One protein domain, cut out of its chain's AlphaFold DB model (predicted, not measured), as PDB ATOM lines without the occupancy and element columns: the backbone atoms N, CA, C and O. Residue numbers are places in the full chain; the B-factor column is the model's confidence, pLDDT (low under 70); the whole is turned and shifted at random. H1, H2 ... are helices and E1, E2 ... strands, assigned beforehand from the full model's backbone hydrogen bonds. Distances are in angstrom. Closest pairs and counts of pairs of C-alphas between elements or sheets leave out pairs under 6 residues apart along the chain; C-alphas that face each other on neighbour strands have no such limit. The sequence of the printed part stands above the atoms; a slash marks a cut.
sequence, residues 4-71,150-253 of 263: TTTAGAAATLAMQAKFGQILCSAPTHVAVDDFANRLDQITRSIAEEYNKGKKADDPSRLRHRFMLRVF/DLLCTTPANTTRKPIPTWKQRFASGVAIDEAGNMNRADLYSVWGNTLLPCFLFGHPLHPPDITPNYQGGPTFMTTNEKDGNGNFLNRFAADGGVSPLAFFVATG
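What this domain is: This is residues 4 to 71 and 150 to 253 of the 263 residues of an uncharacterized protein of Gibberella zeae (UniProt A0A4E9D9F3). A twisted parallel sheet of five short strands has two long helices, H1 and H2, over one face and the short H4 over the other. Two loops make the length: residues 51 to 66, beyond H2, form one end, and the stretch of residues 202 to 237, before H5, reaches the other end near Asn 230; within that stretch residues 209 to 214 stand free. The printed 172 residues run H1 E1 H2 E2 E3 H3 E4 H4 E5 H5 H6, six named helices and five named strands, with sheet order E2 E3 E1 E4 E5. The class is mixed, helices and strands, with under half of the residues, 82, in named elements. The whole is only just loose, close to compact, with a radius of gyration of the C-alphas of 18.8 A and spans of 74 by 35 by 29 A.

How they stand to each other: H1, residues 4 to 19, touches H2, residues 29 to 50, at a steep tilt of 64 degrees, the same way; their closest C-alphas are Ala 9 and Leu 39, 5.4 A, and H2 touches with residues 35 to 43 alone. E1, residues 22 to 25, and E3, residues 151 to 154, are parallel neighbours, with N 24 and O 152 within hydrogen-bond range at 2.7 A. E2, residues 67 to 69, is an edge strand parallel to E3, with N 68 and O 151 at 2.8 A. H2 lies over E3, height over the sheet 9.3 A. H3, residues 164 to 170, only grazes the sheet with residues 164 to 168. E4, residues 174 to 177, is parallel to E1, with N 25 and O 176 at 2.9 A. H1, on the same face as H2, runs along E4 at 3 degrees on the local plane. H4, residues 185 to 192, is on the opposite face, height 9.9 A. E5, residues 199 to 201, the other edge strand, is parallel to E4, with N 177 and O 200 at 2.9 A. E4, H4, E5 form a strand-helix-strand unit, parallel neighbours joined through a helix; E1, H2, E2 and E3, H3, E4 are split units, each with another strand between. The three crossovers are right-handed. H5, residues 238 to 241, and H6, residues 245 to 251, are not on the sheet; both are close but not clearly touching H4, with closest C-alphas Arg 185 and Gly 241, 7.0 A, and Arg 185 and Pro 245, 5.4 A. Every O i to N i+4 pair is within hydrogen-bond range in H1, H2, H3, H4 and H6; H5 is too short for one.

Where its parts are: H1 begins at C-alpha 4 (279.719, 172.697, 225.009) and is 21.9 A long; H2 is 31.4 A. H6 ends at C-alpha 251 (293.784, 183.650, 234.894).

The domain as a whole: The C-alphas of Lys 55 and Asn 230 are farthest apart, 74.3 A. Residues 72 to 149 are not printed; C-alphas 71 and 150 are 16.6 A apart across the cut. The links H2 to E2 and E5 to H5 are long. The mean pLDDT of the printed part is 83.3; residues 71, 205 to 218 and 221 to 222 are under 70.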
ATOM      1  N   THR A   4     279.622 171.906 223.777       79.94
ATOM      2  CA  THR A   4     279.719 172.697 225.009       79.94
ATOM      3  C   THR A   4     278.353 173.157 225.506       79.94
ATOM      4  O   THR A   4     278.053 172.953 226.680       79.94
ATOM      5  N   THR A   5     277.488 173.683 224.632       80.38
ATOM      6  CA  THR A   5     276.130 174.118 225.014       80.38
ATOM      7  C   THR A   5     275.287 172.948 225.528       80.38
ATOM      8  O   THR A   5     274.500 173.101 226.457       80.38
ATOM      9  N   THR A   6     275.489 171.736 224.995       84.81
ATOM     10  CA  THR A   6     274.794 170.530 225.484       84.81
ATOM     11  C   THR A   6     275.207 170.158 226.902       84.81
ATOM     12  O   THR A   6     274.351 169.971 227.767       84.81
ATOM     13  N   ALA A   7     276.514 170.052 227.146       87.31
ATOM     14  CA  ALA A   7     277.030 169.749 228.475       87.31
ATOM     15  C   ALA A   7     276.668 170.857 229.476       87.31
ATOM     16  O   ALA A   7     276.283 170.570 230.610       87.31
ATOM     17  N   GLY A   8     276.723 172.115 229.034       90.94
ATOM     18  CA  GLY A   8     276.341 173.273 229.828       90.94
ATOM     19  C   GLY A   8     274.862 173.265 230.217       90.94
ATOM     20  O   GLY A   8     274.528 173.482 231.381       90.94
ATOM     21  N   ALA A   9     273.972 172.918 229.287       89.81
ATOM     22  CA  ALA A   9     272.548 172.759 229.566       89.81
ATOM     23  C   ALA A   9     272.272 171.620 230.561       89.81
ATOM     24  O   ALA A   9     271.523 171.817 231.516       89.81
ATOM     25  N   ALA A  10     272.927 170.464 230.418       91.62
ATOM     26  CA  ALA A  10     272.793 169.364 231.377       91.62
ATOM     27  C   ALA A  10     273.262 169.760 232.793       91.62
ATOM     28  O   ALA A  10     272.558 169.517 233.775       91.62
ATOM     29  N   ALA A  11     274.414 170.428 232.906       93.44
ATOM     30  CA  ALA A  11     274.921 170.939 234.179       93.44
ATOM     31  C   ALA A  11     274.003 172.019 234.781       93.44
ATOM     32  O   ALA A  11     273.763 172.023 235.989       93.44
ATOM     33  N   THR A  12     273.422 172.883 233.945       95.56
ATOM     34  CA  THR A  12     272.429 173.885 234.364       95.56
ATOM     35  C   THR A  12     271.176 173.223 234.931       95.56
ATOM     36  O   THR A  12     270.672 173.656 235.964       95.56
ATOM     37  N   LEU A  13     270.698 172.133 234.322       92.81
ATOM     38  CA  LEU A  13     269.564 171.366 234.844       92.81
ATOM     39  C   LEU A  13     269.893 170.650 236.158       92.81
ATOM     40  O   LEU A  13     269.054 170.611 237.054       92.81
ATOM     41  N   ALA A  14     271.115 170.138 236.317       94.12
ATOM     42  CA  ALA A  14     271.569 169.596 237.597       94.12
ATOM     43  C   ALA A  14     271.618 170.685 238.686       94.12
ATOM     44  O   ALA A  14     271.189 170.459 239.818       94.12
ATOM     45  N   MET A  15     272.080 171.890 238.332       95.50
ATOM     46  CA  MET A  15     272.063 173.059 239.213       95.50
ATOM     47  C   MET A  15     270.628 173.450 239.591       95.50
ATOM     48  O   MET A  15     270.340 173.645 240.770       95.50
ATOM     49  N   GLN A  16     269.715 173.481 238.618       95.12
ATOM     50  CA  GLN A  16     268.288 173.752 238.815       95.12
ATOM     51  C   GLN A  16     267.644 172.732 239.760       95.12
ATOM     52  O   GLN A  16     266.952 173.110 240.702       95.12
ATOM     53  N   ALA A  17     267.918 171.441 239.567       92.25
ATOM     54  CA  ALA A  17     267.379 170.380 240.410       92.25
ATOM     55  C   ALA A  17     267.855 170.479 241.870       92.25
ATOM     56  O   ALA A  17     267.120 170.090 242.775       92.25
ATOM     57  N   LYS A  18     269.070 170.994 242.098       95.25
ATOM     58  CA  LYS A  18     269.663 171.130 243.435       95.25
ATOM     59  C   LYS A  18     269.267 172.420 244.148       95.25
ATOM     60  O   LYS A  18     269.014 172.386 245.348       95.25
ATOM     61  N   PHE A  19     269.282 173.548 243.441       94.25
ATOM     62  CA  PHE A  19     269.160 174.871 244.058       94.25
ATOM     63  C   PHE A  19     267.799 175.528 243.835       94.25
ATOM     64  O   PHE A  19     267.410 176.351 244.651       94.25
ATOM     65  N   GLY A  20     267.055 175.169 242.784       94.19
ATOM     66  CA  GLY A  20     265.765 175.779 242.459       94.19
ATOM     67  C   GLY A  20     265.814 176.599 241.172       94.19
ATOM     68  O   GLY A  20     266.374 176.158 240.173       94.19
ATOM     69  N   GLN A  21     265.176 177.770 241.164       95.12
ATOM     70  CA  GLN A  21     264.995 178.560 239.944       95.12
ATOM     71  C   GLN A  21     266.316 179.195 239.489       95.12
ATOM     72  O   GLN A  21     267.012 179.818 240.291       95.12
ATOM     73  N   ILE A  22     266.671 179.058 238.209       97.31
ATOM     74  CA  ILE A  22     267.962 179.526 237.676       97.31
ATOM     75  C   ILE A  22     267.768 180.661 236.672       97.31
ATOM     76  O   ILE A  22     266.962 180.555 235.746       97.31
ATOM     77  N   LEU A  23     268.558 181.729 236.813       96.31
ATOM     78  CA  LEU A  23     268.692 182.765 235.790       96.31
ATOM     79  C   LEU A  23     269.706 182.310 234.734       96.31
ATOM     80  O   LEU A  23     270.878 182.108 235.038       96.31
ATOM     81  N   CYS A  24     269.264 182.174 233.495       95.44
ATOM     82  CA  CYS A  24     270.072 181.762 232.356       95.44
ATOM     83  C   CYS A  24     270.363 182.969 231.455       95.44
ATOM     84  O   CYS A  24     269.467 183.768 231.160       95.44
ATOM     85  N   SER A  25     271.604 183.116 230.995       95.44
ATOM     86  CA  SER A  25     271.989 184.218 230.112       95.44
ATOM     87  C   SER A  25     273.054 183.828 229.093       95.44
ATOM     88  O   SER A  25     273.704 182.797 229.223       95.44
ATOM     89  N   ALA A  26     273.201 184.660 228.067       92.44
ATOM     90  CA  ALA A  26     274.208 184.556 227.017       92.44
ATOM     91  C   ALA A  26     274.390 185.949 226.368       92.44
ATOM     92  O   ALA A  26     273.473 186.774 226.448       92.44
ATOM     93  N   PRO A  27     275.539 186.253 225.735       89.19
ATOM     94  CA  PRO A  27     275.878 187.611 225.296       89.19
ATOM     95  C   PRO A  27     274.957 188.160 224.199       89.19
ATOM     96  O   PRO A  27     274.741 189.367 224.127       89.19
ATOM     97  N   THR A  28     274.383 187.299 223.355       84.50
ATOM     98  CA  THR A  28     273.531 187.708 222.230       84.50
ATOM     99  C   THR A  28     272.148 187.079 222.320       84.50
ATOM    100  O   THR A  28     271.960 186.037 222.944       84.50
ATOM    101  N   HIS A  29     271.164 187.686 221.650       80.38
ATOM    102  CA  HIS A  29     269.828 187.098 221.550       80.38
ATOM    103  C   HIS A  29     269.877 185.682 220.961       80.38
ATOM    104  O   HIS A  29     269.307 184.779 221.566       80.38
ATOM    105  N   VAL A  30     270.618 185.476 219.871       80.38
ATOM    106  CA  VAL A  30     270.764 184.158 219.229       80.38
ATOM    107  C   VAL A  30     271.335 183.122 220.202       80.38
ATOM    108  O   VAL A  30     270.782 182.037 220.324       80.38
ATOM    109  N   ALA A  31     272.365 183.473 220.979       83.44
ATOM    110  CA  ALA A  31     272.928 182.554 221.968       83.44
ATOM    111  C   ALA A  31     271.932 182.220 223.097       83.44
ATOM    112  O   ALA A  31     271.859 181.080 223.543       83.44
ATOM    113  N   VAL A  32     271.116 183.190 223.538       85.19
ATOM    114  CA  VAL A  32     270.050 182.922 224.522       85.19
ATOM    115  C   VAL A  32     268.973 182.004 223.932       85.19
ATOM    116  O   VAL A  32     268.448 181.169 224.663       85.19
ATOM    117  N   ASP A  33     268.634 182.150 222.647       79.06
ATOM    118  CA  ASP A  33     267.693 181.260 221.951       79.06
ATOM    119  C   ASP A  33     268.215 179.825 221.898       79.06
ATOM    120  O   ASP A  33     267.539 178.902 222.348       79.06
ATOM    121  N   ASP A  34     269.445 179.641 221.420       81.19
ATOM    122  CA  ASP A  34     270.070 178.322 221.320       81.19
ATOM    123  C   ASP A  34     270.173 177.638 222.688       81.19
ATOM    124  O   ASP A  34     269.850 176.454 222.827       81.19
ATOM    125  N   PHE A  35     270.557 178.393 223.722       86.50
ATOM    126  CA  PHE A  35     270.644 177.873 225.080       86.50
ATOM    127  C   PHE A  35     269.266 177.487 225.641       86.50
ATOM    128  O   PHE A  35     269.094 176.380 226.159       86.50
ATOM    129  N   ALA A  36     268.263 178.357 225.488       83.19
ATOM    130  CA  ALA A  36     266.885 178.103 225.909       83.19
ATOM    131  C   ALA A  36     266.291 176.869 225.211       83.19
ATOM    132  O   ALA A  36     265.726 175.989 225.867       83.19
ATOM    133  N   ASN A  37     266.481 176.759 223.896       77.75
ATOM    134  CA  ASN A  37     266.048 175.613 223.100       77.75
ATOM    135  C   ASN A  37     266.700 174.321 223.567       77.75
ATOM    136  O   ASN A  37     266.029 173.294 223.690       77.75
ATOM    137  N   ARG A  38     268.001 174.357 223.866       84.31
ATOM    138  CA  ARG A  38     268.708 173.170 224.339       84.31
ATOM    139  C   ARG A  38     268.223 172.723 225.715       84.31
ATOM    140  O   ARG A  38     268.035 171.525 225.927       84.31
ATOM    141  N   LEU A  39     267.988 173.667 226.626       82.31
ATOM    142  CA  LEU A  39     267.408 173.392 227.942       82.31
ATOM    143  C   LEU A  39     266.023 172.746 227.820       82.31
ATOM    144  O   LEU A  39     265.770 171.741 228.486       82.31
ATOM    145  N   ASP A  40     265.154 173.277 226.957       79.81
ATOM    146  CA  ASP A  40     263.819 172.720 226.709       79.81
ATOM    147  C   ASP A  40     263.890 171.302 226.120       79.81
ATOM    148  O   ASP A  40     263.263 170.392 226.661       79.81
ATOM    149  N   GLN A  41     264.711 171.076 225.088       79.81
ATOM    150  CA  GLN A  41     264.883 169.756 224.468       79.81
ATOM    151  C   GLN A  41     265.323 168.691 225.478       79.81
ATOM    152  O   GLN A  41     264.718 167.621 225.559       79.81
ATOM    153  N   ILE A  42     266.366 168.979 226.266       84.56
ATOM    154  CA  ILE A  42     266.891 168.031 227.258       84.56
ATOM    155  C   ILE A  42     265.845 167.784 228.344       84.56
ATOM    156  O   ILE A  42     265.607 166.647 228.737       84.56
ATOM    157  N   THR A  43     265.177 168.839 228.805       80.12
ATOM    158  CA  THR A  43     264.135 168.734 229.825       80.12
ATOM    159  C   THR A  43     262.961 167.867 229.367       80.12
ATOM    160  O   THR A  43     262.481 167.039 230.143       80.12
ATOM    161  N   ARG A  44     262.495 168.045 228.124       79.81
ATOM    162  CA  ARG A  44     261.431 167.225 227.530       79.81
ATOM    163  C   ARG A  44     261.863 165.774 227.421       79.81
ATOM    164  O   ARG A  44     261.155 164.910 227.919       79.81
ATOM    165  N   SER A  45     263.056 165.527 226.885       83.38
ATOM    166  CA  SER A  45     263.607 164.177 226.756       83.38
ATOM    167  C   SER A  45     263.729 163.467 228.112       83.38
ATOM    168  O   SER A  45     263.315 162.318 228.238       83.38
ATOM    169  N   ILE A  46     264.208 164.158 229.154       85.31
ATOM    170  CA  ILE A  46     264.280 163.608 230.517       85.31
ATOM    171  C   ILE A  46     262.879 163.286 231.051       85.31
ATOM    172  O   ILE A  46     262.673 162.221 231.630       85.31
ATOM    173  N   ALA A  47     261.915 164.193 230.879       81.81
ATOM    174  CA  ALA A  47     260.550 163.977 231.346       81.81
ATOM    175  C   ALA A  47     259.864 162.824 230.596       81.81
ATOM    176  O   ALA A  47     259.175 162.024 231.222       81.81
ATOM    177  N   GLU A  48     260.050 162.717 229.283       84.12
ATOM    178  CA  GLU A  48     259.516 161.634 228.451       84.12
ATOM    179  C   GLU A  48     260.083 160.278 228.873       84.12
ATOM    180  O   GLU A  48     259.316 159.356 229.149       84.12
ATOM    181  N   GLU A  49     261.406 160.179 229.009       89.06
ATOM    182  CA  GLU A  49     262.065 158.929 229.386       89.06
ATOM    183  C   GLU A  49     261.704 158.512 230.818       89.06
ATOM    184  O   GLU A  49     261.364 157.357 231.067       89.06
ATOM    185  N   TYR A  50     261.673 159.457 231.762       86.12
ATOM    186  CA  TYR A  50     261.303 159.172 233.152       86.12
ATOM    187  C   TYR A  50     259.821 158.808 233.329       86.12
ATOM    188  O   TYR A  50     259.445 158.104 234.271       86.12
ATOM    189  N   ASN A  51     258.955 159.305 232.443       87.44
ATOM    190  CA  ASN A  51     257.521 159.027 232.474       87.44
ATOM    191  C   ASN A  51     257.118 157.815 231.635       87.44
ATOM    192  O   ASN A  51     255.934 157.474 231.589       87.44
ATOM    193  N   LYS A  52     258.072 157.156 230.979       89.81
ATOM    194  CA  LYS A  52     257.813 155.975 230.167       89.81
ATOM    195  C   LYS A  52     257.176 154.876 231.020       89.81
ATOM    196  O   LYS A  52     257.711 154.473 232.047       89.81
ATOM    197  N   GLY A  53     255.999 154.414 230.603       84.50
ATOM    198  CA  GLY A  53     255.227 153.395 231.323       84.50
ATOM    199  C   GLY A  53     254.403 153.905 232.514       84.50
ATOM    200  O   GLY A  53     253.679 153.111 233.111       84.50
ATOM    201  N   LYS A  54     254.451 155.206 232.844       87.69
ATOM    202  CA  LYS A  54     253.604 155.809 233.887       87.69
ATOM    203  C   LYS A  54     252.265 156.269 233.314       87.69
ATOM    204  O   LYS A  54     252.201 156.808 232.209       87.69
ATOM    205  N   LYS A  55     251.187 156.073 234.077       83.50
ATOM    206  CA  LYS A  55     249.840 156.549 233.712       83.50
ATOM    207  C   LYS A  55     249.731 158.059 233.876       83.50
ATOM    208  O   LYS A  55     250.503 158.659 234.615       83.50
ATOM    209  N   ALA A  56     248.779 158.681 233.180       76.06
ATOM    210  CA  ALA A  56     248.714 160.135 233.078       76.06
ATOM    211  C   ALA A  56     248.598 160.857 234.439       76.06
ATOM    212  O   ALA A  56     249.151 161.945 234.595       76.06
ATOM    213  N   ASP A  57     247.927 160.207 235.385       80.00
ATOM    214  CA  ASP A  57     247.559 160.615 236.741       80.00
ATOM    215  C   ASP A  57     248.552 160.167 237.832       80.00
ATOM    216  O   ASP A  57     248.329 160.427 239.013       80.00
ATOM    217  N   ASP A  58     249.651 159.506 237.462       79.69
ATOM    218  CA  ASP A  58     250.631 158.999 238.423       79.69
ATOM    219  C   ASP A  58     251.375 160.162 239.126       79.69
ATOM    220  O   ASP A  58     252.048 160.960 238.458       79.69
ATOM    221  N   PRO A  59     251.309 160.261 240.471       81.50
ATOM    222  CA  PRO A  59     251.917 161.352 241.235       81.50
ATOM    223  C   PRO A  59     253.453 161.352 241.178       81.50
ATOM    224  O   PRO A  59     254.081 162.358 241.499       81.50
ATOM    225  N   SER A  60     254.072 160.244 240.763       84.38
ATOM    226  CA  SER A  60     255.519 160.120 240.577       84.38
ATOM    227  C   SER A  60     255.995 160.596 239.203       84.38
ATOM    228  O   SER A  60     257.187 160.465 238.898       84.38
ATOM    229  N   ARG A  61     255.104 161.095 238.335       83.12
ATOM    230  CA  ARG A  61     255.501 161.649 237.038       83.12
ATOM    231  C   ARG A  61     256.332 162.909 237.207       83.12
ATOM    232  O   ARG A  61     256.025 163.802 237.992       83.12
ATOM    233  N   LEU A  62     257.380 162.998 236.403       78.19
ATOM    234  CA  LEU A  62     258.197 164.190 236.310       78.19
ATOM    235  C   LEU A  62     257.563 165.146 235.303       78.19
ATOM    236  O   LEU A  62     257.428 164.818 234.123       78.19
ATOM    237  N   ARG A  63     257.193 166.346 235.749       81.06
ATOM    238  CA  ARG A  63     256.850 167.424 234.818       81.06
ATOM    239  C   ARG A  63     258.106 167.890 234.089       81.06
ATOM    240  O   ARG A  63     259.178 167.970 234.695       81.06
ATOM    241  N   HIS A  64     257.965 168.269 232.823       75.56
ATOM    242  CA  HIS A  64     259.019 169.045 232.182       75.56
ATOM    243  C   HIS A  64     259.202 170.360 232.964       75.56
ATOM    244  O   HIS A  64     258.242 170.966 233.455       75.56
ATOM    245  N   ARG A  65     260.455 170.777 233.146       77.56
ATOM    246  CA  ARG A  65     260.788 172.089 233.702       77.56
ATOM    247  C   ARG A  65     260.214 173.178 232.806       77.56
ATOM    248  O   ARG A  65     260.211 173.064 231.580       77.56
ATOM    249  N   PHE A  66     259.703 174.216 233.448       79.56
ATOM    250  CA  PHE A  66     259.132 175.364 232.782       79.56
ATOM    251  C   PHE A  66     260.243 176.371 232.496       79.56
ATOM    252  O   PHE A  66     260.786 176.994 233.411       79.56
ATOM    253  N   MET A  67     260.609 176.482 231.222       78.69
ATOM    254  CA  MET A  67     261.604 177.428 230.740       78.69
ATOM    255  C   MET A  67     260.895 178.645 230.160       78.69
ATOM    256  O   MET A  67     259.980 178.513 229.346       78.69
ATOM    257  N   LEU A  68     261.334 179.827 230.580       78.25
ATOM    258  CA  LEU A  68     260.777 181.091 230.144       78.25
ATOM    259  C   LEU A  68     261.877 181.983 229.578       78.25
ATOM    260  O   LEU A  68     262.766 182.402 230.317       78.25
ATOM    261  N   ARG A  69     261.805 182.330 228.293       78.06
ATOM    262  CA  ARG A  69     262.636 183.397 227.731       78.06
ATOM    263  C   ARG A  69     261.894 184.719 227.819       78.06
ATOM    264  O   ARG A  69     260.791 184.824 227.301       78.06
ATOM    265  N   VAL A  70     262.499 185.704 228.475       70.56
ATOM    266  CA  VAL A  70     261.849 186.989 228.758       70.56
ATOM    267  C   VAL A  70     262.538 188.130 228.031       70.56
ATOM    268  O   VAL A  70     263.732 188.391 228.226       70.56
ATOM    269  N   PHE A  71     261.737 188.845 227.247       64.69
ATOM    270  CA  PHE A  71     262.005 190.170 226.711       64.69
ATOM    271  C   PHE A  71     261.401 191.261 227.612       64.69
ATOM    272  O   PHE A  71     260.843 190.996 228.674       64.69
ATOM    273  N   ASP A 150     261.034 177.716 236.135       84.56
ATOM    274  CA  ASP A 150     262.168 176.979 236.706       84.56
ATOM    275  C   ASP A 150     263.499 177.515 236.152       84.56
ATOM    276  O   ASP A 150     264.521 177.503 236.838       84.56
ATOM    277  N   LEU A 151     263.479 177.987 234.902       87.25
ATOM    278  CA  LEU A 151     264.617 178.555 234.187       87.25
ATOM    279  C   LEU A 151     264.173 179.849 233.503       87.25
ATOM    280  O   LEU A 151     263.285 179.816 232.652       87.25
ATOM    281  N   LEU A 152     264.798 180.974 233.844       90.44
ATOM    282  CA  LEU A 152     264.512 182.272 233.234       90.44
ATOM    283  C   LEU A 152     265.655 182.673 232.296       90.44
ATOM    284  O   LEU A 152     266.741 182.984 232.770       90.44
ATOM    285  N   CYS A 153     265.431 182.686 230.986       88.75
ATOM    286  CA  CYS A 153     266.443 182.990 229.975       88.75
ATOM    287  C   CYS A 153     266.348 184.448 229.505       88.75
ATOM    288  O   CYS A 153     265.280 184.911 229.098       88.75
ATOM    289  N   THR A 154     267.456 185.193 229.523       89.69
ATOM    290  CA  THR A 154     267.472 186.590 229.061       89.69
ATOM    291  C   THR A 154     268.877 187.087 228.702       89.69
ATOM    292  O   THR A 154     269.873 186.480 229.088       89.69
ATOM    293  N   THR A 155     268.985 188.207 227.984       90.19
ATOM    294  CA  THR A 155     270.283 188.837 227.675       90.19
ATOM    295  C   THR A 155     270.766 189.735 228.826       90.19
ATOM    296  O   THR A 155     269.934 190.290 229.553       90.19
ATOM    297  N   PRO A 156     272.084 189.968 228.973       91.81
ATOM    298  CA  PRO A 156     272.643 190.862 229.994       91.81
ATOM    299  C   PRO A 156     272.066 192.280 229.968       91.81
ATOM    300  O   PRO A 156     271.849 192.894 231.010       91.81
ATOM    301  N   ALA A 157     271.746 192.801 228.782       86.69
ATOM    302  CA  ALA A 157     271.131 194.119 228.634       86.69
ATOM    303  C   ALA A 157     269.716 194.194 229.238       86.69
ATOM    304  O   ALA A 157     269.251 195.274 229.612       86.69
ATOM    305  N   ASN A 158     269.017 193.058 229.322       84.62
ATOM    306  CA  ASN A 158     267.653 192.986 229.828       84.62
ATOM    307  C   ASN A 158     267.590 192.646 231.326       84.62
ATOM    308  O   ASN A 158     266.576 192.930 231.962       84.62
ATOM    309  N   THR A 159     268.663 192.120 231.932       87.88
ATOM    310  CA  THR A 159     268.679 191.788 233.371       87.88
ATOM    311  C   THR A 159     268.539 192.999 234.282       87.88
ATOM    312  O   THR A 159     268.136 192.846 235.430       87.88
ATOM    313  N   THR A 160     268.827 194.199 233.781       85.06
ATOM    314  CA  THR A 160     268.665 195.470 234.505       85.06
ATOM    315  C   THR A 160     267.251 196.046 234.395       85.06
ATOM    316  O   THR A 160     266.912 197.011 235.081       85.06
ATOM    317  N   ARG A 161     266.396 195.460 233.546       84.69
ATOM    318  CA  ARG A 161     265.052 195.958 233.246       84.69
ATOM    319  C   ARG A 161     263.998 195.127 233.959       84.69
ATOM    320  O   ARG A 161     264.072 193.901 234.014       84.69
ATOM    321  N   LYS A 162     262.968 195.790 234.492       81.50
ATOM    322  CA  LYS A 162     261.831 195.085 235.101       81.50
ATOM    323  C   LYS A 162     261.191 194.119 234.082       81.50
ATOM    324  O   LYS A 162     261.085 194.482 232.910       81.50
ATOM    325  N   PRO A 163     260.783 192.914 234.527       82.62
ATOM    326  CA  PRO A 163     260.682 192.472 235.925       82.62
ATOM    327  C   PRO A 163     261.905 191.682 236.435       82.62
ATOM    328  O   PRO A 163     261.887 191.190 237.562       82.62
ATOM    329  N   ILE A 164     262.974 191.572 235.643       87.06
ATOM    330  CA  ILE A 164     264.068 190.619 235.882       87.06
ATOM    331  C   ILE A 164     264.851 190.885 237.178       87.06
ATOM    332  O   ILE A 164     265.048 189.925 237.922       87.06
ATOM    333  N   PRO A 165     265.227 192.132 237.545       89.62
ATOM    334  CA  PRO A 165     265.876 192.396 238.829       89.62
ATOM    335  C   PRO A 165     265.041 191.931 240.027       89.62
ATOM    336  O   PRO A 165     265.562 191.308 240.949       89.62
ATOM    337  N   THR A 166     263.730 192.203 239.998       89.25
ATOM    338  CA  THR A 166     262.801 191.812 241.066       89.25
ATOM    339  C   THR A 166     262.692 190.296 241.160       89.25
ATOM    340  O   THR A 166     262.706 189.752 242.264       89.25
ATOM    341  N   TRP A 167     262.612 189.612 240.018       91.31
ATOM    342  CA  TRP A 167     262.574 188.156 239.992       91.31
ATOM    343  C   TRP A 167     263.882 187.548 240.505       91.31
ATOM    344  O   TRP A 167     263.852 186.694 241.387       91.31
ATOM    345  N   LYS A 168     265.035 188.046 240.035       93.19
ATOM    346  CA  LYS A 168     266.361 187.578 240.464       93.19
ATOM    347  C   LYS A 168     266.521 187.689 241.978       93.19
ATOM    348  O   LYS A 168     266.966 186.744 242.610       93.19
ATOM    349  N   GLN A 169     266.124 188.818 242.563       91.75
ATOM    350  CA  GLN A 169     266.235 189.041 244.004       91.75
ATOM    351  C   GLN A 169     265.344 188.103 244.833       91.75
ATOM    352  O   GLN A 169     265.695 187.778 245.963       91.75
ATOM    353  N   ARG A 170     264.179 187.710 244.308       92.00
ATOM    354  CA  ARG A 170     263.178 186.934 245.056       92.00
ATOM    355  C   ARG A 170     263.273 185.427 244.852       92.00
ATOM    356  O   ARG A 170     262.941 184.687 245.769       92.00
ATOM    357  N   PHE A 171     263.662 184.992 243.657       93.50
ATOM    358  CA  PHE A 171     263.464 183.615 243.205       93.50
ATOM    359  C   PHE A 171     264.746 182.946 242.710       93.50
ATOM    360  O   PHE A 171     264.902 181.735 242.871       93.50
ATOM    361  N   ALA A 172     265.676 183.704 242.116       95.00
ATOM    362  CA  ALA A 172     266.877 183.096 241.557       95.00
ATOM    363  C   ALA A 172     267.730 182.471 242.663       95.00
ATOM    364  O   ALA A 172     268.129 183.124 243.621       95.00
ATOM    365  N   SER A 173     268.037 181.194 242.479       96.81
ATOM    366  CA  SER A 173     268.871 180.383 243.366       96.81
ATOM    367  C   SER A 173     270.231 180.058 242.737       96.81
ATOM    368  O   SER A 173     271.066 179.393 243.341       96.81
ATOM    369  N   GLY A 174     270.467 180.544 241.517       96.94
ATOM    370  CA  GLY A 174     271.725 180.415 240.798       96.94
ATOM    371  C   GLY A 174     271.672 181.092 239.429       96.94
ATOM    372  O   GLY A 174     270.607 181.508 238.962       96.94
ATOM    373  N   VAL A 175     272.835 181.206 238.792       97.00
ATOM    374  CA  VAL A 175     273.026 181.837 237.482       97.00
ATOM    375  C   VAL A 175     273.816 180.901 236.568       97.00
ATOM    376  O   VAL A 175     274.857 180.386 236.969       97.00
ATOM    377  N   ALA A 176     273.342 180.692 235.343       97.00
ATOM    378  CA  ALA A 176     274.037 179.924 234.313       97.00
ATOM    379  C   ALA A 176     274.274 180.793 233.074       97.00
ATOM    380  O   ALA A 176     273.357 181.480 232.615       97.00
ATOM    381  N   ILE A 177     275.497 180.786 232.543       95.69
ATOM    382  CA  ILE A 177     275.891 181.654 231.431       95.69
ATOM    383  C   ILE A 177     276.552 180.832 230.332       95.69
ATOM    384  O   ILE A 177     277.649 180.306 230.534       95.69
ATOM    385  N   ASP A 178     275.876 180.770 229.185       94.38
ATOM    386  CA  ASP A 178     276.418 180.221 227.943       94.38
ATOM    387  C   ASP A 178     277.241 181.277 227.202       94.38
ATOM    388  O   ASP A 178     277.056 182.486 227.382       94.38
ATOM    389  N   GLU A 179     278.151 180.810 226.350       91.50
ATOM    390  CA  GLU A 179     279.026 181.642 225.530       91.50
ATOM    391  C   GLU A 179     279.771 182.692 226.375       91.50
ATOM    392  O   GLU A 179     280.073 183.799 225.926       91.50
ATOM    393  N   ALA A 180     280.111 182.342 227.623       91.69
ATOM    394  CA  ALA A 180     280.736 183.251 228.582       91.69
ATOM    395  C   ALA A 180     282.144 183.706 228.147       91.69
ATOM    396  O   ALA A 180     282.678 184.670 228.689       91.69
ATOM    397  N   GLY A 181     282.744 183.041 227.156       88.00
ATOM    398  CA  GLY A 181     283.984 183.468 226.504       88.00
ATOM    399  C   GLY A 181     283.804 184.606 225.493       88.00
ATOM    400  O   GLY A 181     284.761 185.314 225.194       88.00
ATOM    401  N   ASN A 182     282.575 184.809 225.014       87.12
ATOM    402  CA  ASN A 182     282.180 185.866 224.083       87.12
ATOM    403  C   ASN A 182     281.479 187.043 224.796       87.12
ATOM    404  O   ASN A 182     281.105 188.028 224.163       87.12
ATOM    405  N   MET A 183     281.291 186.954 226.113       88.44
ATOM    406  CA  MET A 183     280.668 187.983 226.946       88.44
ATOM    407  C   MET A 183     281.732 188.907 227.550       88.44
ATOM    408  O   MET A 183     282.790 188.435 227.957       88.44
ATOM    409  N   ASN A 184     281.470 190.216 227.654       87.88
ATOM    410  CA  ASN A 184     282.350 191.114 228.415       87.88
ATOM    411  C   ASN A 184     282.064 191.000 229.929       87.88
ATOM    412  O   ASN A 184     280.996 190.562 230.358       87.88
ATOM    413  N   ARG A 185     283.012 191.411 230.778       89.50
ATOM    414  CA  ARG A 185     282.827 191.323 232.241       89.50
ATOM    415  C   ARG A 185     281.733 192.241 232.792       89.50
ATOM    416  O   ARG A 185     281.122 191.885 233.796       89.50
ATOM    417  N   ALA A 186     281.453 193.376 232.153       88.50
ATOM    418  CA  ALA A 186     280.382 194.270 232.592       88.50
ATOM    419  C   ALA A 186     278.995 193.616 232.436       88.50
ATOM    420  O   ALA A 186     278.177 193.686 233.353       88.50
ATOM    421  N   ASP A 187     278.776 192.901 231.334       91.31
ATOM    422  CA  ASP A 187     277.590 192.085 231.089       91.31
ATOM    423  C   ASP A 187     277.478 190.947 232.109       91.31
ATOM    424  O   ASP A 187     276.408 190.725 232.671       91.31
ATOM    425  N   LEU A 188     278.582 190.271 232.451       92.69
ATOM    426  CA  LEU A 188     278.545 189.302 233.553       92.69
ATOM    427  C   LEU A 188     278.077 189.966 234.856       92.69
ATOM    428  O   LEU A 188     277.254 189.400 235.576       92.69
ATOM    429  N   TYR A 189     278.585 191.154 235.185       91.44
ATOM    430  CA  TYR A 189     278.180 191.849 236.404       91.44
ATOM    431  C   TYR A 189     276.707 192.263 236.388       91.44
ATOM    432  O   TYR A 189     276.075 192.218 237.444       91.44
ATOM    433  N   SER A 190     276.122 192.576 235.227       91.38
ATOM    434  CA  SER A 190     274.684 192.852 235.134       91.38
ATOM    435  C   SER A 190     273.828 191.604 235.385       91.38
ATOM    436  O   SER A 190     272.704 191.715 235.883       91.38
ATOM    437  N   VAL A 191     274.338 190.408 235.074       93.56
ATOM    438  CA  VAL A 191     273.627 189.136 235.278       93.56
ATOM    439  C   VAL A 191     273.877 188.566 236.675       93.56
ATOM    440  O   VAL A 191     272.926 188.261 237.388       93.56
ATOM    441  N   TRP A 192     275.133 188.427 237.102       93.88
ATOM    442  CA  TRP A 192     275.536 187.724 238.330       93.88
ATOM    443  C   TRP A 192     275.809 188.656 239.519       93.88
ATOM    444  O   TRP A 192     275.521 188.292 240.663       93.88
ATOM    445  N   GLY A 193     276.280 189.878 239.264       84.12
ATOM    446  CA  GLY A 193     276.811 190.795 240.277       84.12
ATOM    447  C   GLY A 193     275.918 191.003 241.508       84.12
ATOM    448  O   GLY A 193     274.689 190.945 241.433       84.12
ATOM    449  N   ASN A 194     276.576 191.239 242.649       78.00
ATOM    450  CA  ASN A 194     275.996 191.618 243.945       78.00
ATOM    451  C   ASN A 194     274.945 190.657 244.540       78.00
ATOM    452  O   ASN A 194     274.095 191.079 245.318       78.00
ATOM    453  N   THR A 195     274.967 189.373 244.164       79.75
ATOM    454  CA  THR A 195     273.989 188.394 244.684       79.75
ATOM    455  C   THR A 195     274.597 187.148 245.319       79.75
ATOM    456  O   THR A 195     273.860 186.387 245.931       79.75
ATOM    457  N   LEU A 196     275.919 186.937 245.201       84.75
ATOM    458  CA  LEU A 196     276.635 185.736 245.681       84.75
ATOM    459  C   LEU A 196     275.979 184.402 245.270       84.75
ATOM    460  O   LEU A 196     276.267 183.357 245.850       84.75
ATOM    461  N   LEU A 197     275.111 184.425 244.256       94.25
ATOM    462  CA  LEU A 197     274.427 183.239 243.768       94.25
ATOM    463  C   LEU A 197     275.449 182.269 243.164       94.25
ATOM    464  O   LEU A 197     276.396 182.730 242.513       94.25
ATOM    465  N   PRO A 198     275.251 180.945 243.319       95.06
ATOM    466  CA  PRO A 198     275.999 179.950 242.564       95.06
ATOM    467  C   PRO A 198     276.020 180.319 241.079       95.06
ATOM    468  O   PRO A 198     274.974 180.607 240.498       95.06
ATOM    469  N   CYS A 199     277.211 180.348 240.482       94.50
ATOM    470  CA  CYS A 199     277.411 180.788 239.107       94.50
ATOM    471  C   CYS A 199     278.099 179.695 238.304       94.50
ATOM    472  O   CYS A 199     279.180 179.232 238.674       94.50
ATOM    473  N   PHE A 200     277.472 179.296 237.205       95.12
ATOM    474  CA  PHE A 200     278.014 178.334 236.267       95.12
ATOM    475  C   PHE A 200     278.292 179.021 234.931       95.12
ATOM    476  O   PHE A 200     277.373 179.436 234.227       95.12
ATOM    477  N   LEU A 201     279.575 179.158 234.601       93.69
ATOM    478  CA  LEU A 201     280.048 179.769 233.363       93.69
ATOM    479  C   LEU A 201     280.554 178.678 232.430       93.69
ATOM    480  O   LEU A 201     281.378 177.854 232.832       93.69
ATOM    481  N   PHE A 202     280.110 178.697 231.181       93.06
ATOM    482  CA  PHE A 202     280.592 177.773 230.167       93.06
ATOM    483  C   PHE A 202     280.639 178.445 228.793       93.06
ATOM    484  O   PHE A 202     280.081 179.516 228.566       93.06
ATOM    485  N   GLY A 203     281.416 177.848 227.898       88.69
ATOM    486  CA  GLY A 203     281.777 178.430 226.611       88.69
ATOM    487  C   GLY A 203     283.252 178.196 226.317       88.69
ATOM    488  O   GLY A 203     283.956 177.528 227.078       88.69
ATOM    489  N   HIS A 204     283.727 178.734 225.200       81.31
ATOM    490  CA  HIS A 204     285.132 178.632 224.834       81.31
ATOM    491  C   HIS A 204     285.930 179.785 225.468       81.31
ATOM    492  O   HIS A 204     285.682 180.936 225.111       81.31
ATOM    493  N   PRO A 205     286.856 179.531 226.414       67.38
ATOM    494  CA  PRO A 205     287.697 180.583 226.961       67.38
ATOM    495  C   PRO A 205     288.671 181.028 225.878       67.38
ATOM    496  O   PRO A 205     289.587 180.298 225.511       67.38
ATOM    497  N   LEU A 206     288.467 182.230 225.358       65.25
ATOM    498  CA  LEU A 206     289.437 182.826 224.460       65.25
ATOM    499  C   LEU A 206     290.641 183.301 225.246       65.25
ATOM    500  O   LEU A 206     290.532 184.206 226.074       65.25
ATOM    501  N   HIS A 207     291.786 182.682 224.986       53.09
ATOM    502  CA  HIS A 207     293.063 183.125 225.513       53.09
ATOM    503  C   HIS A 207     293.761 184.018 224.474       53.09
ATOM    504  O   HIS A 207     293.725 183.703 223.285       53.09
ATOM    505  N   PRO A 208     294.439 185.107 224.878       45.38
ATOM    506  CA  PRO A 208     295.383 185.810 224.009       45.38
ATOM    507  C   PRO A 208     296.665 184.954 223.911       45.38
ATOM    508  O   PRO A 208     297.567 185.105 224.735       45.38
ATOM    509  N   PRO A 209     296.650 183.891 223.082       46.22
ATOM    510  CA  PRO A 209     297.263 183.906 221.746       46.22
ATOM    511  C   PRO A 209     296.384 183.310 220.621       46.22
ATOM    512  O   PRO A 209     296.813 183.285 219.471       46.22
ATOM    513  N   ASP A 210     295.154 182.875 220.917       48.25
ATOM    514  CA  ASP A 210     294.205 182.302 219.941       48.25
ATOM    515  C   ASP A 210     293.460 183.377 219.123       48.25
ATOM    516  O   ASP A 210     292.691 183.066 218.209       48.25
ATOM    517  N   ILE A 211     293.734 184.658 219.402       49.91
ATOM    518  CA  ILE A 211     293.345 185.801 218.567       49.91
ATOM    519  C   ILE A 211     294.213 185.776 217.300       49.91
ATOM    520  O   ILE A 211     295.157 186.546 217.130       49.91
ATOM    521  N   THR A 212     293.919 184.842 216.402       42.59
ATOM    522  CA  THR A 212     294.389 184.945 215.021       42.59
ATOM    523  C   THR A 212     293.634 186.091 214.333       42.59
ATOM    524  O   THR A 212     292.497 186.375 214.715       42.59
ATOM    525  N   PRO A 213     294.193 186.732 213.290       41.97
ATOM    526  CA  PRO A 213     293.507 187.795 212.541       41.97
ATOM    527  C   PRO A 213     292.122 187.400 211.989       41.97
ATOM    528  O   PRO A 213     291.344 188.270 211.614       41.97
ATOM    529  N   ASN A 214     291.816 186.096 211.955       40.22
ATOM    530  CA  ASN A 214     290.575 185.520 211.448       40.22
ATOM    531  C   ASN A 214     289.652 184.960 212.552       40.22
ATOM    532  O   ASN A 214     288.607 184.396 212.229       40.22
ATOM    533  N   TYR A 215     290.014 185.069 213.836       46.59
ATOM    534  CA  TYR A 215     289.178 184.562 214.922       46.59
ATOM    535  C   TYR A 215     288.007 185.522 215.200       46.59
ATOM    536  O   TYR A 215     288.182 186.611 215.743       46.59
ATOM    537  N   GLN A 216     286.797 185.107 214.822       49.84
ATOM    538  CA  GLN A 216     285.542 185.847 215.012       49.84
ATOM    539  C   GLN A 216     284.869 185.489 216.345       49.84
ATOM    540  O   GLN A 216     283.751 184.981 216.383       49.84
ATOM    541  N   GLY A 217     285.548 185.735 217.460       56.59
ATOM    542  CA  GLY A 217     284.935 185.594 218.776       56.59
ATOM    543  C   GLY A 217     285.681 186.374 219.848       56.59
ATOM    544  O   GLY A 217     286.789 186.861 219.631       56.59
ATOM    545  N   GLY A 218     285.045 186.495 221.006       67.50
ATOM    546  CA  GLY A 218     285.458 187.349 222.110       67.50
ATOM    547  C   GLY A 218     284.511 188.535 222.285       67.50
ATOM    548  O   GLY A 218     283.633 188.775 221.449       67.50
ATOM    549  N   PRO A 219     284.645 189.280 223.390       76.12
ATOM    550  CA  PRO A 219     283.769 190.411 223.637       76.12
ATOM    551  C   PRO A 219     283.993 191.509 222.581       76.12
ATOM    552  O   PRO A 219     285.128 191.848 222.255       76.12
ATOM    553  N   THR A 220     282.910 192.051 222.017       72.12
ATOM    554  CA  THR A 220     282.973 193.062 220.944       72.12
ATOM    555  C   THR A 220     283.055 194.485 221.507       72.12
ATOM    556  O   THR A 220     282.277 194.844 222.391       72.12
ATOM    557  N   PHE A 221     283.941 195.320 220.943       67.94
ATOM    558  CA  PHE A 221     284.101 196.742 221.283       67.94
ATOM    559  C   PHE A 221     284.105 197.600 220.021       67.94
ATOM    560  O   PHE A 221     284.796 197.277 219.060       67.94
ATOM    561  N   MET A 222     283.364 198.708 220.041       68.69
ATOM    562  CA  MET A 222     283.323 199.655 218.917       68.69
ATOM    563  C   MET A 222     284.480 200.669 218.990       68.69
ATOM    564  O   MET A 222     285.107 200.965 217.985       68.69
ATOM    565  N   THR A 223     284.828 201.142 220.192       72.69
ATOM    566  CA  THR A 223     285.674 202.335 220.398       72.69
ATOM    567  C   THR A 223     287.126 202.024 220.792       72.69
ATOM    568  O   THR A 223     287.741 202.755 221.567       72.69
ATOM    569  N   THR A 224     287.699 200.928 220.284       70.88
ATOM    570  CA  THR A 224     289.033 200.436 220.694       70.88
ATOM    571  C   THR A 224     290.168 201.403 220.358       70.88
ATOM    572  O   THR A 224     291.060 201.618 221.174       70.88
ATOM    573  N   ASN A 225     290.131 201.999 219.164       77.50
ATOM    574  CA  ASN A 225     291.206 202.856 218.647       77.50
ATOM    575  C   ASN A 225     290.774 204.313 218.449       77.50
ATOM    576  O   ASN A 225     291.562 205.135 217.982       77.50
ATOM    577  N   GLU A 226     289.526 204.632 218.781       82.81
ATOM    578  CA  GLU A 226     288.984 205.973 218.612       82.81
ATOM    579  C   GLU A 226     289.598 206.931 219.633       82.81
ATOM    580  O   GLU A 226     289.776 206.585 220.806       82.81
ATOM    581  N   LYS A 227     289.925 208.144 219.179       87.94
ATOM    582  CA  LYS A 227     290.535 209.192 219.995       87.94
ATOM    583  C   LYS A 227     289.690 210.459 219.976       87.94
ATOM    584  O   LYS A 227     289.054 210.763 218.970       87.94
ATOM    585  N   ASP A 228     289.694 211.189 221.085       87.94
ATOM    586  CA  ASP A 228     289.121 212.531 221.160       87.94
ATOM    587  C   ASP A 228     289.977 213.558 220.387       87.94
ATOM    588  O   ASP A 228     291.064 213.255 219.888       87.94
ATOM    589  N   GLY A 229     289.502 214.807 220.318       88.50
ATOM    590  CA  GLY A 229     290.230 215.910 219.675       88.50
ATOM    591  C   GLY A 229     291.581 216.255 220.324       88.50
ATOM    592  O   GLY A 229     292.373 216.968 219.718       88.50
ATOM    593  N   ASN A 230     291.867 215.722 221.515       89.62
ATOM    594  CA  ASN A 230     293.133 215.883 222.230       89.62
ATOM    595  C   ASN A 230     294.068 214.670 222.042       89.62
ATOM    596  O   ASN A 230     295.131 214.608 222.657       89.62
ATOM    597  N   GLY A 231     293.682 213.686 221.221       87.38
ATOM    598  CA  GLY A 231     294.458 212.474 220.964       87.38
ATOM    599  C   GLY A 231     294.380 211.410 222.066       87.38
ATOM    600  O   GLY A 231     295.105 210.412 221.989       87.38
ATOM    601  N   ASN A 232     293.510 211.572 223.069       87.38
ATOM    602  CA  ASN A 232     293.273 210.553 224.092       87.38
ATOM    603  C   ASN A 232     292.342 209.471 223.559       87.38
ATOM    604  O   ASN A 232     291.327 209.784 222.947       87.38
ATOM    605  N   PHE A 233     292.621 208.206 223.870       83.25
ATOM    606  CA  PHE A 233     291.685 207.121 223.576       83.25
ATOM    607  C   PHE A 233     290.341 207.337 224.281       83.25
ATOM    608  O   PHE A 233     290.314 207.571 225.493       83.25
ATOM    609  N   LEU A 234     289.245 207.202 223.527       81.38
ATOM    610  CA  LEU A 234     287.879 207.267 224.050       81.38
ATOM    611  C   LEU A 234     287.606 206.118 225.025       81.38
ATOM    612  O   LEU A 234     287.017 206.331 226.082       81.38
ATOM    613  N   ASN A 235     288.089 204.911 224.718       79.06
ATOM    614  CA  ASN A 235     288.015 203.764 225.617       79.06
ATOM    615  C   ASN A 235     289.405 203.352 226.111       79.06
ATOM    616  O   ASN A 235     290.060 202.468 225.563       79.06
ATOM    617  N   ARG A 236     289.837 203.972 227.212       81.00
ATOM    618  CA  ARG A 236     291.115 203.656 227.874       81.00
ATOM    619  C   ARG A 236     291.178 202.231 228.442       81.00
ATOM    620  O   ARG A 236     292.266 201.753 228.741       81.00
ATOM    621  N   PHE A 237     290.036 201.555 228.567       79.31
ATOM    622  CA  PHE A 237     289.917 200.203 229.110       79.31
ATOM    623  C   PHE A 237     289.646 199.152 228.029       79.31
ATOM    624  O   PHE A 237     289.293 198.028 228.365       79.31
ATOM    625  N   ALA A 238     289.815 199.468 226.740       76.94
ATOM    626  CA  ALA A 238     289.494 198.535 225.657       76.94
ATOM    627  C   ALA A 238     290.252 197.196 225.770       76.94
ATOM    628  O   ALA A 238     289.662 196.137 225.570       76.94
ATOM    629  N   ALA A 239     291.528 197.234 226.173       74.94
ATOM    630  CA  ALA A 239     292.330 196.029 226.398       74.94
ATOM    631  C   ALA A 239     291.784 195.156 227.545       74.94
ATOM    632  O   ALA A 239     291.721 193.938 227.421       74.94
ATOM    633  N   ASP A 240     291.346 195.783 228.639       78.12
ATOM    634  CA  ASP A 240     290.765 195.105 229.805       78.12
ATOM    635  C   ASP A 240     289.333 194.602 229.525       78.12
ATOM    636  O   ASP A 240     288.937 193.520 229.970       78.12
ATOM    637  N   GLY A 241     288.574 195.349 228.721       75.00
ATOM    638  CA  GLY A 241     287.269 194.945 228.205       75.00
ATOM    639  C   GLY A 241     287.357 193.680 227.350       75.00
ATOM    640  O   GLY A 241     286.504 192.804 227.481       75.00
ATOM    641  N   GLY A 242     288.418 193.546 226.547       77.44
ATOM    642  CA  GLY A 242     288.710 192.372 225.713       77.44
ATOM    643  C   GLY A 242     288.796 191.043 226.467       77.44
ATOM    644  O   GLY A 242     288.673 189.980 225.858       77.44
ATOM    645  N   VAL A 243     288.976 191.079 227.788       83.62
ATOM    646  CA  VAL A 243     289.073 189.883 228.624       83.62
ATOM    647  C   VAL A 243     287.679 189.414 229.036       83.62
ATOM    648  O   VAL A 243     286.991 190.054 229.838       83.62
ATOM    649  N   SER A 244     287.278 188.252 228.519       88.56
ATOM    650  CA  SER A 244     286.027 187.597 228.903       88.56
ATOM    651  C   SER A 244     286.044 187.123 230.364       88.56
ATOM    652  O   SER A 244     287.114 186.871 230.928       88.56
ATOM    653  N   PRO A 245     284.876 186.936 231.001       89.25
ATOM    654  CA  PRO A 245     284.788 186.340 232.324       89.25
ATOM    655  C   PRO A 245     285.484 184.991 232.471       89.25
ATOM    656  O   PRO A 245     286.163 184.771 233.471       89.25
ATOM    657  N   LEU A 246     285.339 184.094 231.488       88.75
ATOM    658  CA  LEU A 246     285.999 182.788 231.537       88.75
ATOM    659  C   LEU A 246     287.520 182.946 231.554       88.75
ATOM    660  O   LEU A 246     288.180 182.355 232.404       88.75
ATOM    661  N   ALA A 247     288.067 183.775 230.660       86.44
ATOM    662  CA  ALA A 247     289.502 184.036 230.611       86.44
ATOM    663  C   ALA A 247     290.004 184.671 231.916       86.44
ATOM    664  O   ALA A 247     291.037 184.260 232.443       86.44
ATOM    665  N   PHE A 248     289.244 185.619 232.469       88.19
ATOM    666  CA  PHE A 248     289.555 186.261 233.741       88.19
ATOM    667  C   PHE A 248     289.616 185.251 234.894       88.19
ATOM    668  O   PHE A 248     290.625 185.181 235.588       88.19
ATOM    669  N   PHE A 249     288.584 184.422 235.076       88.12
ATOM    670  CA  PHE A 249     288.560 183.461 236.181       88.12
ATOM    671  C   PHE A 249     289.632 182.376 236.055       88.12
ATOM    672  O   PHE A 249     290.277 182.043 237.053       88.12
ATOM    673  N   VAL A 250     289.897 181.891 234.837       87.38
ATOM    674  CA  VAL A 250     291.028 180.985 234.575       87.38
ATOM    675  C   VAL A 250     292.349 181.649 234.970       87.38
ATOM    676  O   VAL A 250     293.146 181.042 235.680       87.38
ATOM    677  N   ALA A 251     292.566 182.906 234.570       86.31
ATOM    678  CA  ALA A 251     293.784 183.650 234.894       86.31
ATOM    679  C   ALA A 251     293.951 183.902 236.402       86.31
ATOM    680  O   ALA A 251     295.076 183.943 236.891       86.31
ATOM    681  N   THR A 252     292.853 184.010 237.160       88.44
ATOM    682  CA  THR A 252     292.893 184.113 238.632       88.44
ATOM    683  C   THR A 252     293.170 182.784 239.348       88.44
ATOM    684  O   THR A 252     293.267 182.762 240.572       88.44
ATOM    685  N   GLY A 253     293.303 181.676 238.611       86.88
ATOM    686  CA  GLY A 253     293.590 180.354 239.170       86.88
ATOM    687  C   GLY A 253     292.355 179.555 239.591       86.88
ATOM    688  O   GLY A 253     292.498 178.544 240.280       86.88
TER     689      GLY A 253